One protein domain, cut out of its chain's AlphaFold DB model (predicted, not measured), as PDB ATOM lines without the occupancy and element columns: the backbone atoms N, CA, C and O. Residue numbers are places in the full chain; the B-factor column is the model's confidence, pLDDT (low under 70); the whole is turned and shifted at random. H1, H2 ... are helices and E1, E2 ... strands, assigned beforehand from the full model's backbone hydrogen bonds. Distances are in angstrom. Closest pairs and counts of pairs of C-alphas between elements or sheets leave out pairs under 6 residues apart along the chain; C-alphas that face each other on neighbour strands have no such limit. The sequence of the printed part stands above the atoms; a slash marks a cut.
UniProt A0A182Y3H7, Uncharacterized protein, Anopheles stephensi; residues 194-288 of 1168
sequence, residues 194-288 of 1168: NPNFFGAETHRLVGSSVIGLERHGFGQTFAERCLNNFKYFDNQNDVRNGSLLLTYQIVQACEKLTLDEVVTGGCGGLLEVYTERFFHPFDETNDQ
ATOM      1  N   ASN A 194      24.001 -20.369 -40.046       90.12
ATOM      2  CA  ASN A 194      22.671 -19.779 -40.141       90.12
ATOM      3  C   ASN A 194      22.493 -19.118 -41.524       90.12
ATOM      4  O   ASN A 194      23.347 -18.308 -41.899       90.12
ATOM      5  N   PRO A 195      21.427 -19.413 -42.296       91.00
ATOM      6  CA  PRO A 195      21.123 -18.668 -43.520       91.00
ATOM      7  C   PRO A 195      20.671 -17.226 -43.239       91.00
ATOM      8  O   PRO A 195      20.839 -16.371 -44.105       91.00
ATOM      9  N   ASN A 196      20.136 -16.954 -42.045       95.00
ATOM     10  CA  ASN A 196      19.747 -15.627 -41.583       95.00
ATOM     11  C   ASN A 196      20.922 -14.998 -40.823       95.00
ATOM     12  O   ASN A 196      21.195 -15.366 -39.677       95.00
ATOM     13  N   PHE A 197      21.637 -14.055 -41.435       95.62
ATOM     14  CA  PHE A 197      22.786 -13.414 -40.799       95.62
ATOM     15  C   PHE A 197      23.017 -11.964 -41.228       95.62
ATOM     16  O   PHE A 197      22.634 -11.531 -42.314       95.62
ATOM     17  N   PHE A 198      23.706 -11.228 -40.359       95.81
ATOM     18  CA  PHE A 198      24.018  -9.812 -40.521       95.81
ATOM     19  C   PHE A 198      25.441  -9.496 -40.045       95.81
ATOM     20  O   PHE A 198      25.977 -10.187 -39.175       95.81
ATOM     21  N   GLY A 199      26.040  -8.421 -40.564       93.00
ATOM     22  CA  GLY A 199      27.263  -7.835 -40.010       93.00
ATOM     23  C   GLY A 199      26.968  -6.648 -39.094       93.00
ATOM     24  O   GLY A 199      26.301  -5.703 -39.507       93.00
ATOM     25  N   ALA A 200      27.478  -6.665 -37.861       92.69
ATOM     26  CA  ALA A 200      27.545  -5.453 -37.048       92.69
ATOM     27  C   ALA A 200      28.514  -4.453 -37.704       92.69
ATOM     28  O   ALA A 200      29.679  -4.773 -37.884       92.69
ATOM     29  N   GLU A 201      28.048  -3.255 -38.040       88.88
ATOM     30  CA  GLU A 201      28.867  -2.135 -38.536       88.88
ATOM     31  C   GLU A 201      29.608  -1.452 -37.377       88.88
ATOM     32  O   GLU A 201      30.732  -0.986 -37.524       88.88
ATOM     33  N   THR A 202      28.980  -1.432 -36.196       87.44
ATOM     34  CA  THR A 202      29.566  -0.980 -34.927       87.44
ATOM     35  C   THR A 202      28.971  -1.777 -33.763       87.44
ATOM     36  O   THR A 202      27.954  -2.453 -33.911       87.44
ATOM     37  N   HIS A 203      29.490  -1.589 -32.545       85.69
ATOM     38  CA  HIS A 203      28.873  -2.083 -31.297       85.69
ATOM     39  C   HIS A 203      27.402  -1.652 -31.037       85.69
ATOM     40  O   HIS A 203      26.821  -2.054 -30.027       85.69
ATOM     41  N   ARG A 204      26.792  -0.810 -31.889       87.81
ATOM     42  CA  ARG A 204      25.392  -0.356 -31.762       87.81
ATOM     43  C   ARG A 204      24.544  -0.522 -33.015       87.81
ATOM     44  O   ARG A 204      23.335  -0.376 -32.893       87.81
ATOM     45  N   LEU A 205      25.146  -0.754 -34.180       90.12
ATOM     46  CA  LEU A 205      24.453  -0.760 -35.466       90.12
ATOM     47  C   LEU A 205      24.867  -1.968 -36.304       90.12
ATOM     48  O   LEU A 205      26.046  -2.303 -36.377       90.12
ATOM     49  N   VAL A 206      23.889  -2.590 -36.952       92.56
ATOM     50  CA  VAL A 206      24.060  -3.573 -38.027       92.56
ATOM     51  C   VAL A 206      24.138  -2.850 -39.359       92.56
ATOM     52  O   VAL A 206      23.256  -2.052 -39.636       92.56
ATOM     53  N   GLY A 207      25.145  -3.143 -40.177       89.75
ATOM     54  CA  GLY A 207      25.293  -2.528 -41.496       89.75
ATOM     55  C   GLY A 207      24.359  -3.155 -42.524       89.75
ATOM     56  O   GLY A 207      24.177  -4.374 -42.547       89.75
ATOM     57  N   SER A 208      23.809  -2.339 -43.421       90.81
ATOM     58  CA  SER A 208      22.968  -2.807 -44.531       90.81
ATOM     59  C   SER A 208      23.757  -3.470 -45.674       90.81
ATOM     60  O   SER A 208      23.145  -4.062 -46.565       90.81
ATOM     61  N   SER A 209      25.095  -3.393 -45.668       91.50
ATOM     62  CA  SER A 209      25.956  -3.782 -46.797       91.50
ATOM     63  C   SER A 209      26.233  -5.277 -46.959       91.50
ATOM     64  O   SER A 209      26.668  -5.701 -48.031       91.50
ATOM     65  N   VAL A 210      25.965  -6.091 -45.931       93.88
ATOM     66  CA  VAL A 210      26.047  -7.559 -45.998       93.88
ATOM     67  C   VAL A 210      24.888  -8.168 -45.220       93.88
ATOM     68  O   VAL A 210      24.829  -8.057 -43.993       93.88
ATOM     69  N   ILE A 211      23.983  -8.840 -45.934       95.62
ATOM     70  CA  ILE A 211      22.783  -9.457 -45.358       95.62
ATOM     71  C   ILE A 211      22.567 -10.836 -45.989       95.62
ATOM     72  O   ILE A 211      22.493 -10.951 -47.210       95.62
ATOM     73  N   GLY A 212      22.408 -11.871 -45.167       95.38
ATOM     74  CA  GLY A 212      21.867 -13.163 -45.584       95.38
ATOM     75  C   GLY A 212      20.490 -13.397 -44.978       95.38
ATOM     76  O   GLY A 212      20.309 -13.162 -43.785       95.38
ATOM     77  N   LEU A 213      19.528 -13.860 -45.777       94.81
ATOM     78  CA  LEU A 213      18.209 -14.292 -45.302       94.81
ATOM     79  C   LEU A 213      17.720 -15.505 -46.102       94.81
ATOM     80  O   LEU A 213      17.907 -15.594 -47.317       94.81
ATOM     81  N   GLU A 214      17.054 -16.441 -45.436       91.94
ATOM     82  CA  GLU A 214      16.370 -17.554 -46.097       91.94
ATOM     83  C   GLU A 214      15.113 -17.086 -46.856       91.94
ATOM     84  O   GLU A 214      14.407 -16.171 -46.430       91.94
ATOM     85  N   ARG A 215      14.798 -17.749 -47.978       86.62
ATOM     86  CA  ARG A 215      13.660 -17.391 -48.847       86.62
ATOM     87  C   ARG A 215      12.289 -17.634 -48.206       86.62
ATOM     88  O   ARG A 215      11.316 -17.014 -48.622       86.62
ATOM     89  N   HIS A 216      12.200 -18.556 -47.249       87.06
ATOM     90  CA  HIS A 216      10.951 -19.034 -46.652       87.06
ATOM     91  C   HIS A 216      11.142 -19.314 -45.165       87.06
ATOM     92  O   HIS A 216      12.139 -19.919 -44.788       87.06
ATOM     93  N   GLY A 217      10.170 -18.938 -44.335       90.62
ATOM     94  CA  GLY A 217      10.285 -19.054 -42.881       90.62
ATOM     95  C   GLY A 217      10.684 -17.727 -42.241       90.62
ATOM     96  O   GLY A 217      10.136 -16.682 -42.597       90.62
ATOM     97  N   PHE A 218      11.606 -17.762 -41.278       93.88
ATOM     98  CA  PHE A 218      11.909 -16.600 -40.447       93.88
ATOM     99  C   PHE A 218      12.531 -15.458 -41.257       93.88
ATOM    100  O   PHE A 218      12.084 -14.321 -41.112       93.88
ATOM    101  N   GLY A 219      13.494 -15.734 -42.142       93.19
ATOM    102  CA  GLY A 219      14.150 -14.691 -42.943       93.19
ATOM    103  C   GLY A 219      13.193 -13.931 -43.864       93.19
ATOM    104  O   GLY A 219      13.258 -12.703 -43.946       93.19
ATOM    105  N   GLN A 220      12.226 -14.634 -44.463       92.44
ATOM    106  CA  GLN A 220      11.175 -14.021 -45.280       92.44
ATOM    107  C   GLN A 220      10.283 -13.093 -44.442       92.44
ATOM    108  O   GLN A 220      10.106 -11.924 -44.788       92.44
ATOM    109  N   THR A 221       9.773 -13.582 -43.305       94.38
ATOM    110  CA  THR A 221       8.954 -12.783 -42.376       94.38
ATOM    111  C   THR A 221       9.744 -11.627 -41.750       94.38
ATOM    112  O   THR A 221       9.173 -10.576 -41.459       94.38
ATOM    113  N   PHE A 222      11.055 -11.776 -41.553       95.31
ATOM    114  CA  PHE A 222      11.931 -10.705 -41.084       95.31
ATOM    115  C   PHE A 222      12.037  -9.583 -42.128       95.31
ATOM    116  O   PHE A 222      11.764  -8.425 -41.809       95.31
ATOM    117  N   ALA A 223      12.348  -9.917 -43.386       94.00
ATOM    118  CA  ALA A 223      12.397  -8.937 -44.474       94.00
ATOM    119  C   ALA A 223      11.041  -8.235 -44.670       94.00
ATOM    120  O   ALA A 223      10.988  -7.012 -44.802       94.00
ATOM    121  N   GLU A 224       9.936  -8.981 -44.594       93.69
ATOM    122  CA  GLU A 224       8.576  -8.439 -44.660       93.69
ATOM    123  C   GLU A 224       8.293  -7.428 -43.528       93.69
ATOM    124  O   GLU A 224       7.713  -6.366 -43.767       93.69
ATOM    125  N   ARG A 225       8.739  -7.709 -42.294       93.00
ATOM    126  CA  ARG A 225       8.625  -6.783 -41.151       93.00
ATOM    127  C   ARG A 225       9.484  -5.532 -41.321       93.00
ATOM    128  O   ARG A 225       9.027  -4.453 -40.943       93.00
ATOM    129  N   CYS A 226      10.677  -5.638 -41.908       91.75
ATOM    130  CA  CYS A 226      11.471  -4.464 -42.270       91.75
ATOM    131  C   CYS A 226      10.735  -3.602 -43.306       91.75
ATOM    132  O   CYS A 226      10.533  -2.412 -43.071       91.75
ATOM    133  N   LEU A 227      10.257  -4.202 -44.403       90.81
ATOM    134  CA  LEU A 227       9.558  -3.493 -45.483       90.81
ATOM    135  C   LEU A 227       8.273  -2.800 -44.994       90.81
ATOM    136  O   LEU A 227       8.070  -1.623 -45.279       90.81
ATOM    137  N   ASN A 228       7.450  -3.464 -44.175       89.06
ATOM    138  CA  ASN A 228       6.246  -2.862 -43.572       89.06
ATOM    139  C   ASN A 228       6.539  -1.643 -42.669       89.06
ATOM    140  O   ASN A 228       5.671  -0.786 -42.465       89.06
ATOM    141  N   ASN A 229       7.755  -1.555 -42.121       83.31
ATOM    142  CA  ASN A 229       8.210  -0.446 -41.283       83.31
ATOM    143  C   ASN A 229       9.085   0.572 -42.044       83.31
ATOM    144  O   ASN A 229       9.474   1.587 -41.466       83.31
ATOM    145  N   PHE A 230       9.330   0.384 -43.345       76.44
ATOM    146  CA  PHE A 230      10.177   1.282 -44.140       76.44
ATOM    147  C   PHE A 230       9.587   2.703 -44.289       76.44
ATOM    148  O   PHE A 230      10.310   3.675 -44.458       76.44
ATOM    149  N   LYS A 231       8.281   2.899 -44.088       65.12
ATOM    150  CA  LYS A 231       7.661   4.244 -44.016       65.12
ATOM    151  C   LYS A 231       8.204   5.157 -42.897       65.12
ATOM    152  O   LYS A 231       8.057   6.377 -42.971       65.12
ATOM    153  N   TYR A 232       8.840   4.602 -41.859       59.56
ATOM    154  CA  TYR A 232       9.514   5.396 -40.817       59.56
ATOM    155  C   TYR A 232      10.875   5.959 -41.275       59.56
ATOM    156  O   TYR A 232      11.404   6.876 -40.652       59.56
ATOM    157  N   PHE A 233      11.400   5.428 -42.378       60.28
ATOM    158  CA  PHE A 233      12.640   5.792 -43.070       60.28
ATOM    159  C   PHE A 233      12.421   6.975 -44.028       60.28
ATOM    160  O   PHE A 233      13.267   7.856 -44.141       60.28
ATOM    161  N   ASP A 234      11.260   6.992 -44.693       60.75
ATOM    162  CA  ASP A 234      10.869   7.971 -45.715       60.75
ATOM    163  C   ASP A 234      10.721   9.390 -45.131       60.75
ATOM    164  O   ASP A 234      11.205  10.370 -45.694       60.75
ATOM    165  N   ASN A 235      10.164   9.498 -43.921       56.38
ATOM    166  CA  ASN A 235       9.954  10.759 -43.191       56.38
ATOM    167  C   ASN A 235      11.245  11.394 -42.610       56.38
ATOM    168  O   ASN A 235      11.169  12.241 -41.716       56.38
ATOM    169  N   GLN A 236      12.432  10.961 -43.044       54.84
ATOM    170  CA  GLN A 236      13.736  11.347 -42.496       54.84
ATOM    171  C   GLN A 236      14.768  11.550 -43.623       54.84
ATOM    172  O   GLN A 236      14.765  10.841 -44.630       54.84
ATOM    173  N   ASN A 237      15.691  12.501 -43.437       54.97
ATOM    174  CA  ASN A 237      16.654  12.910 -44.475       54.97
ATOM    175  C   ASN A 237      18.047  12.241 -44.371       54.97
ATOM    176  O   ASN A 237      18.906  12.521 -45.204       54.97
ATOM    177  N   ASP A 238      18.300  11.387 -43.371       57.00
ATOM    178  CA  ASP A 238      19.578  10.662 -43.203       57.00
ATOM    179  C   ASP A 238      19.527   9.285 -43.897       57.00
ATOM    180  O   ASP A 238      18.531   8.570 -43.806       57.00
ATOM    181  N   VAL A 239      20.608   8.894 -44.578       54.16
ATOM    182  CA  VAL A 239      20.725   7.591 -45.265       54.16
ATOM    183  C   VAL A 239      20.919   6.441 -44.264       54.16
ATOM    184  O   VAL A 239      20.478   5.320 -44.512       54.16
ATOM    185  N   ARG A 240      21.490   6.705 -43.078       58.88
ATOM    186  CA  ARG A 240      21.814   5.687 -42.048       58.88
ATOM    187  C   ARG A 240      20.598   5.074 -41.344       58.88
ATOM    188  O   ARG A 240      20.744   4.258 -40.432       58.88
ATOM    189  N   ASN A 241      19.393   5.426 -41.781       69.38
ATOM    190  CA  ASN A 241      18.157   4.778 -41.362       69.38
ATOM    191  C   ASN A 241      18.136   3.273 -41.699       69.38
ATOM    192  O   ASN A 241      17.458   2.525 -40.997       69.38
ATOM    193  N   GLY A 242      18.930   2.824 -42.685       78.38
ATOM    194  CA  GLY A 242      19.151   1.412 -43.037       78.38
ATOM    195  C   GLY A 242      19.606   0.586 -41.849       78.38
ATOM    196  O   GLY A 242      18.867  -0.244 -41.306       78.38
ATOM    197  N   SER A 243      20.809   0.913 -41.381       87.25
ATOM    198  CA  SER A 243      21.424   0.296 -40.214       87.25
ATOM    199  C   SER A 243      20.553   0.423 -38.955       87.25
ATOM    200  O   SER A 243      20.472  -0.514 -38.158       87.25
ATOM    201  N   LEU A 244      19.831   1.539 -38.780       86.94
ATOM    202  CA  LEU A 244      18.907   1.744 -37.655       86.94
ATOM    203  C   LEU A 244      17.672   0.826 -37.702       86.94
ATOM    204  O   LEU A 244      17.352   0.199 -36.689       86.94
ATOM    205  N   LEU A 245      16.995   0.713 -38.851       87.69
ATOM    206  CA  LEU A 245      15.819  -0.148 -39.031       87.69
ATOM    207  C   LEU A 245      16.188  -1.621 -38.827       87.69
ATOM    208  O   LEU A 245      15.501  -2.324 -38.081       87.69
ATOM    209  N   LEU A 246      17.289  -2.068 -39.437       91.88
ATOM    210  CA  LEU A 246      17.807  -3.427 -39.265       91.88
ATOM    211  C   LEU A 246      18.127  -3.717 -37.799       91.88
ATOM    212  O   LEU A 246      17.643  -4.707 -37.253       91.88
ATOM    213  N   THR A 247      18.865  -2.826 -37.134       92.94
ATOM    214  CA  THR A 247      19.207  -2.975 -35.711       92.94
ATOM    215  C   THR A 247      17.960  -3.071 -34.835       92.94
ATOM    216  O   THR A 247      17.888  -3.954 -33.983       92.94
ATOM    217  N   TYR A 248      16.963  -2.206 -35.049       91.25
ATOM    218  CA  TYR A 248      15.716  -2.229 -34.285       91.25
ATOM    219  C   TYR A 248      14.965  -3.559 -34.458       91.25
ATOM    220  O   TYR A 248      14.611  -4.194 -33.465       91.25
ATOM    221  N   GLN A 249      14.780  -4.016 -35.702       93.19
ATOM    222  CA  GLN A 249      14.079  -5.273 -35.989       93.19
ATOM    223  C   GLN A 249      14.847  -6.495 -35.462       93.19
ATOM    224  O   GLN A 249      14.228  -7.422 -34.949       93.19
ATOM    225  N   ILE A 250      16.186  -6.489 -35.516       95.00
ATOM    226  CA  ILE A 250      17.040  -7.546 -34.946       95.00
ATOM    227  C   ILE A 250      16.904  -7.590 -33.422       95.00
ATOM    228  O   ILE A 250      16.577  -8.636 -32.868       95.00
ATOM    229  N   VAL A 251      17.098  -6.464 -32.731       94.44
ATOM    230  CA  VAL A 251      17.012  -6.397 -31.261       94.44
ATOM    231  C   VAL A 251      15.610  -6.797 -30.776       94.44
ATOM    232  O   VAL A 251      15.496  -7.566 -29.820       94.44
ATOM    233  N   GLN A 252      14.557  -6.376 -31.489       92.88
ATOM    234  CA  GLN A 252      13.175  -6.784 -31.221       92.88
ATOM    235  C   GLN A 252      12.943  -8.286 -31.462       92.88
ATOM    236  O   GLN A 252      12.346  -8.948 -30.617       92.88
ATOM    237  N   ALA A 253      13.407  -8.843 -32.587       92.88
ATOM    238  CA  ALA A 253      13.200 -10.254 -32.929       92.88
ATOM    239  C   ALA A 253      14.026 -11.228 -32.068       92.88
ATOM    240  O   ALA A 253      13.645 -12.388 -31.929       92.88
ATOM    241  N   CYS A 254      15.127 -10.760 -31.476       93.62
ATOM    242  CA  CYS A 254      15.984 -11.528 -30.570       93.62
ATOM    243  C   CYS A 254      15.628 -11.367 -29.081       93.62
ATOM    244  O   CYS A 254      16.348 -11.903 -28.231       93.62
ATOM    245  N   GLU A 255      14.572 -10.605 -28.767       93.81
ATOM    246  CA  GLU A 255      14.126 -10.269 -27.406       93.81
ATOM    247  C   GLU A 255      15.263  -9.717 -26.516       93.81
ATOM    248  O   GLU A 255      15.419 -10.096 -25.352       93.81
ATOM    249  N   LYS A 256      16.098  -8.829 -27.081       92.94
ATOM    250  CA  LYS A 256      17.211  -8.152 -26.384       92.94
ATOM    251  C   LYS A 256      16.913  -6.670 -26.146       92.94
ATOM    252  O   LYS A 256      15.955  -6.121 -26.687       92.94
ATOM    253  N   LEU A 257      17.760  -6.006 -25.359       90.12
ATOM    254  CA  LEU A 257      17.743  -4.551 -25.176       90.12
ATOM    255  C   LEU A 257      18.788  -3.832 -26.040       90.12
ATOM    256  O   LEU A 257      18.614  -2.655 -26.356       90.12
ATOM    257  N   THR A 258      19.872  -4.512 -26.423       92.50
ATOM    258  CA  THR A 258      20.984  -3.922 -27.187       92.50
ATOM    259  C   THR A 258      21.537  -4.876 -28.248       92.50
ATOM    260  O   THR A 258      21.363  -6.089 -28.164       92.50
ATOM    261  N   LEU A 259      22.240  -4.336 -29.252       92.69
ATOM    262  CA  LEU A 259      22.901  -5.158 -30.272       92.69
ATOM    263  C   LEU A 259      24.046  -6.004 -29.687       92.69
ATOM    264  O   LEU A 259      24.231  -7.146 -30.098       92.69
ATOM    265  N   ASP A 260      24.775  -5.477 -28.701       92.31
ATOM    266  CA  ASP A 260      25.869  -6.189 -28.024       92.31
ATOM    267  C   ASP A 260      25.367  -7.464 -27.317       92.31
ATOM    268  O   ASP A 260      26.011  -8.508 -27.387       92.31
ATOM    269  N   GLU A 261      24.156  -7.446 -26.746       92.31
ATOM    270  CA  GLU A 261      23.483  -8.645 -26.210       92.31
ATOM    271  C   GLU A 261      23.113  -9.676 -27.291       92.31
ATOM    272  O   GLU A 261      23.095 -10.875 -27.005       92.31
ATOM    273  N   VAL A 262      22.822  -9.247 -28.526       94.06
ATOM    274  CA  VAL A 262      22.567 -10.161 -29.659       94.06
ATOM    275  C   VAL A 262      23.879 -10.782 -30.144       94.06
ATOM    276  O   VAL A 262      23.939 -11.989 -30.363       94.06
ATOM    277  N   VAL A 263      24.939  -9.979 -30.265       92.75
ATOM    278  CA  VAL A 263      26.269 -10.415 -30.727       92.75
ATOM    279  C   VAL A 263      26.961 -11.329 -29.705       92.75
ATOM    280  O   VAL A 263      27.637 -12.280 -30.090       92.75
ATOM    281  N   THR A 264      26.791 -11.077 -28.403       90.62
ATOM    282  CA  THR A 264      27.427 -11.873 -27.332       90.62
ATOM    283  C   THR A 264      26.557 -13.018 -26.809       90.62
ATOM    284  O   THR A 264      27.093 -14.063 -26.440       90.62
ATOM    285  N   GLY A 265      25.231 -12.843 -26.763       86.62
ATOM    286  CA  GLY A 265      24.275 -13.820 -26.227       86.62
ATOM    287  C   GLY A 265      23.510 -14.627 -27.279       86.62
ATOM    288  O   GLY A 265      22.828 -15.588 -26.922       86.62
ATOM    289  N   GLY A 266      23.609 -14.257 -28.559       89.38
ATOM    290  CA  GLY A 266      22.914 -14.905 -29.670       89.38
ATOM    291  C   GLY A 266      21.405 -14.619 -29.738       89.38
ATOM    292  O   GLY A 266      20.775 -14.137 -28.793       89.38
ATOM    293  N   CYS A 267      20.811 -14.974 -30.880       93.06
ATOM    294  CA  CYS A 267      19.385 -14.796 -31.183       93.06
ATOM    295  C   CYS A 267      18.595 -16.122 -31.146       93.06
ATOM    296  O   CYS A 267      17.773 -16.399 -32.016       93.06
ATOM    297  N   GLY A 268      18.916 -17.023 -30.209       85.75
ATOM    298  CA  GLY A 268      18.220 -18.316 -30.058       85.75
ATOM    299  C   GLY A 268      18.291 -19.267 -31.268       85.75
ATOM    300  O   GLY A 268      17.562 -20.251 -31.301       85.75
ATOM    301  N   GLY A 269      19.145 -18.981 -32.257       86.19
ATOM    302  CA  GLY A 269      19.227 -19.702 -33.533       86.19
ATOM    303  C   GLY A 269      18.389 -19.110 -34.676       86.19
ATOM    304  O   GLY A 269      18.538 -19.568 -35.802       86.19
ATOM    305  N   LEU A 270      17.564 -18.081 -34.437       90.88
ATOM    306  CA  LEU A 270      16.718 -17.460 -35.473       90.88
ATOM    307  C   LEU A 270      17.535 -16.698 -36.530       90.88
ATOM    308  O   LEU A 270      17.257 -16.797 -37.722       90.88
ATOM    309  N   LEU A 271      18.563 -15.972 -36.079       94.50
ATOM    310  CA  LEU A 271      19.572 -15.305 -36.907       94.50
ATOM    311  C   LEU A 271      20.936 -15.280 -36.197       94.50
ATOM    312  O   LEU A 271      21.032 -15.573 -34.999       94.50
ATOM    313  N   GLU A 272      21.985 -14.890 -36.917       95.19
ATOM    314  CA  GLU A 272      23.338 -14.686 -36.390       95.19
ATOM    315  C   GLU A 272      23.862 -13.277 -36.730       95.19
ATOM    316  O   GLU A 272      23.880 -12.879 -37.893       95.19
ATOM    317  N   VAL A 273      24.305 -12.505 -35.729       95.81
ATOM    318  CA  VAL A 273      24.972 -11.211 -35.965       95.81
ATOM    319  C   VAL A 273      26.470 -11.379 -35.758       95.81
ATOM    320  O   VAL A 273      26.945 -11.562 -34.637       95.81
ATOM    321  N   TYR A 274      27.221 -11.293 -36.850       94.44
ATOM    322  CA  TYR A 274      28.673 -11.361 -36.836       94.44
ATOM    323  C   TYR A 274      29.261 -10.042 -36.327       94.44
ATOM    324  O   TYR A 274      28.819  -8.959 -36.707       94.44
ATOM    325  N   THR A 275      30.296 -10.128 -35.489       92.56
ATOM    326  CA  THR A 275      31.019  -8.954 -34.976       92.56
ATOM    327  C   THR A 275      31.609  -8.116 -36.115       92.56
ATOM    328  O   THR A 275      32.156  -8.697 -37.051       92.56
ATOM    329  N   GLU A 276      31.663  -6.797 -35.936       88.94
ATOM    330  CA  GLU A 276      32.405  -5.789 -36.724       88.94
ATOM    331  C   GLU A 276      33.642  -6.324 -37.463       88.94
ATOM    332  O   GLU A 276      33.722  -6.287 -38.684       88.94
ATOM    333  N   ARG A 277      34.558  -6.985 -36.747       87.12
ATOM    334  CA  ARG A 277      35.807  -7.554 -37.291       87.12
ATOM    335  C   ARG A 277      35.650  -8.653 -38.357       87.12
ATOM    336  O   ARG A 277      36.666  -9.153 -38.842       87.12
ATOM    337  N   PHE A 278      34.431  -9.083 -38.675       89.75
ATOM    338  CA  PHE A 278      34.148 -10.125 -39.663       89.75
ATOM    339  C   PHE A 278      33.839  -9.548 -41.052       89.75
ATOM    340  O   PHE A 278      34.422 -10.015 -42.030       89.75
ATOM    341  N   PHE A 279      32.965  -8.537 -41.130       89.00
ATOM    342  CA  PHE A 279      32.536  -7.895 -42.384       89.00
ATOM    343  C   PHE A 279      32.986  -6.430 -42.495       89.00
ATOM    344  O   PHE A 279      33.341  -5.988 -43.585       89.00
ATOM    345  N   HIS A 280      33.079  -5.719 -41.370       84.81
ATOM    346  CA  HIS A 280      33.435  -4.300 -41.266       84.81
ATOM    347  C   HIS A 280      34.746  -4.085 -40.466       84.81
ATOM    348  O   HIS A 280      34.778  -3.277 -39.542       84.81
ATOM    349  N   PRO A 281      35.867  -4.788 -40.756       77.25
ATOM    350  CA  PRO A 281      37.087  -4.746 -39.934       77.25
ATOM    351  C   PRO A 281      37.891  -3.434 -40.018       77.25
ATOM    352  O   PRO A 281      39.006  -3.376 -39.492       77.25
ATOM    353  N   PHE A 282      37.363  -2.409 -40.689       67.06
ATOM    354  CA  PHE A 282      37.960  -1.087 -40.847       67.06
ATOM    355  C   PHE A 282      36.901  -0.027 -40.521       67.06
ATOM    356  O   PHE A 282      35.993   0.205 -41.313       67.06
ATOM    357  N   ASP A 283      37.030   0.604 -39.357       55.53
ATOM    358  CA  ASP A 283      36.144   1.668 -38.878       55.53
ATOM    359  C   ASP A 283      36.793   3.040 -39.132       55.53
ATOM    360  O   ASP A 283      37.886   3.323 -38.626       55.53
ATOM    361  N   GLU A 284      36.111   3.901 -39.899       49.38
ATOM    362  CA  GLU A 284      36.562   5.268 -40.204       49.38
ATOM    363  C   GLU A 284      36.775   6.131 -38.949       49.38
ATOM    364  O   GLU A 284      37.560   7.083 -38.974       49.38
ATOM    365  N   THR A 285      36.089   5.812 -37.847       48.44
ATOM    366  CA  THR A 285      36.094   6.597 -36.609       48.44
ATOM    367  C   THR A 285      37.200   6.190 -35.631       48.44
ATOM    368  O   THR A 285      37.731   7.056 -34.931       48.44
ATOM    369  N   ASN A 286      37.597   4.911 -35.600       45.50
ATOM    370  CA  ASN A 286      38.645   4.418 -34.696       45.50
ATOM    371  C   ASN A 286      40.049   4.363 -35.318       45.50
ATOM    372  O   ASN A 286      41.028   4.442 -34.571       45.50
ATOM    373  N   ASP A 287      40.195   4.264 -36.647       46.75
ATOM    374  CA  ASP A 287      41.514   4.090 -37.273       46.75
ATOM    375  C   ASP A 287      42.084   5.370 -37.922       46.75
ATOM    376  O   ASP A 287      42.135   5.547 -39.145       46.75
ATOM    377  N   GLN A 288      42.635   6.248 -37.072       47.31
ATOM    378  CA  GLN A 288      43.463   7.398 -37.487       47.31
ATOM    379  C   GLN A 288      44.741   6.998 -38.262       47.31
ATOM    380  O   GLN A 288      45.485   7.864 -38.741       47.31
TER     381      GLN A 288
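Overview. This is residues 194 to 288 of the 1168 residues of an uncharacterized protein of Anopheles stephensi (UniProt A0A182Y3H7). A small three-stranded sheet has the longest helix, H3, packed over one face and the very short H5 over the opposite face, with H4 across its edge strand E3. H1 packs steeply on H3 and only grazes the sheet, while residues 234 to 239, of which 234 belongs to H2, stick out. The printed part has 95 residues, with elements in the order E1 E2 H1 H2 H3 H4 E3 H5; the sheet, E2 E1 E3, is mixed and the class is mixed, helices and strands. It is compact, with a radius of gyration of the C-alphas of 13.1 A and spans of 42 by 33 by 24 A.

Arrangement. Start at E1, residues 197 to 202, the inner strand. E2, residues 205 to 213, forms a hairpin with it, antiparallel at 166 degrees; look for N 197 and O 212, 2.8 A apart, within hydrogen-bond range. E2 bends by 90 degrees at residue 209. On the other side of E1, E3, residues 272 to 274, is parallel at 37 degrees, with N 200 and O 274 2.9 A apart, within range. H3, residues 241 to 253, is on the sheet at a height of 9.2 A, slantwise to the strands at 59 degrees to E1 on the local plane, only just short of across. H5, residues 276 to 279, is over E1 on the opposite face, at a height of 7.9 A. H4, residues 259 to 265, is over E3 at a height of 8.6 A; the closest C-alphas, of Val 263 and Val 273, are 5.5 A apart. H3 is the hub. With residues 245 to 249 alone it touches H1, residues 218 to 229, at a steep tilt of 52 degrees, opposite ways; the closest C-alphas, of Cys 226 and Gln 249, are 6.8 A apart. H2, residues 231 to 234, only just touches H3, with 3 pairs of C-alphas within 8 A, the closest Phe 233 and Asn 241 at 5.9 A. In H1, H3 and H4 every O i to N i+4 pair is within hydrogen-bond range; H2 and H5 are too short for one, and of their single O i to N i+3 pairs that of H5 is within range.

Along the chain. Find C-alpha 197 at (22.786, -13.414, -40.799), where E1 begins its 15.3 A. E2 and H3 each measure 17.9 A, H1 16.6 A and H4 9.7 A. H5 ends at C-alpha 279, (32.536, -7.895, -42.384).

Size, cuts and confidence. The C-alphas farthest apart, of His 216 and Gln 288, are 42.9 A apart. The printed part has no cut and no long link. Confidence is under 70 at residues 231 to 241 and 282 to 288.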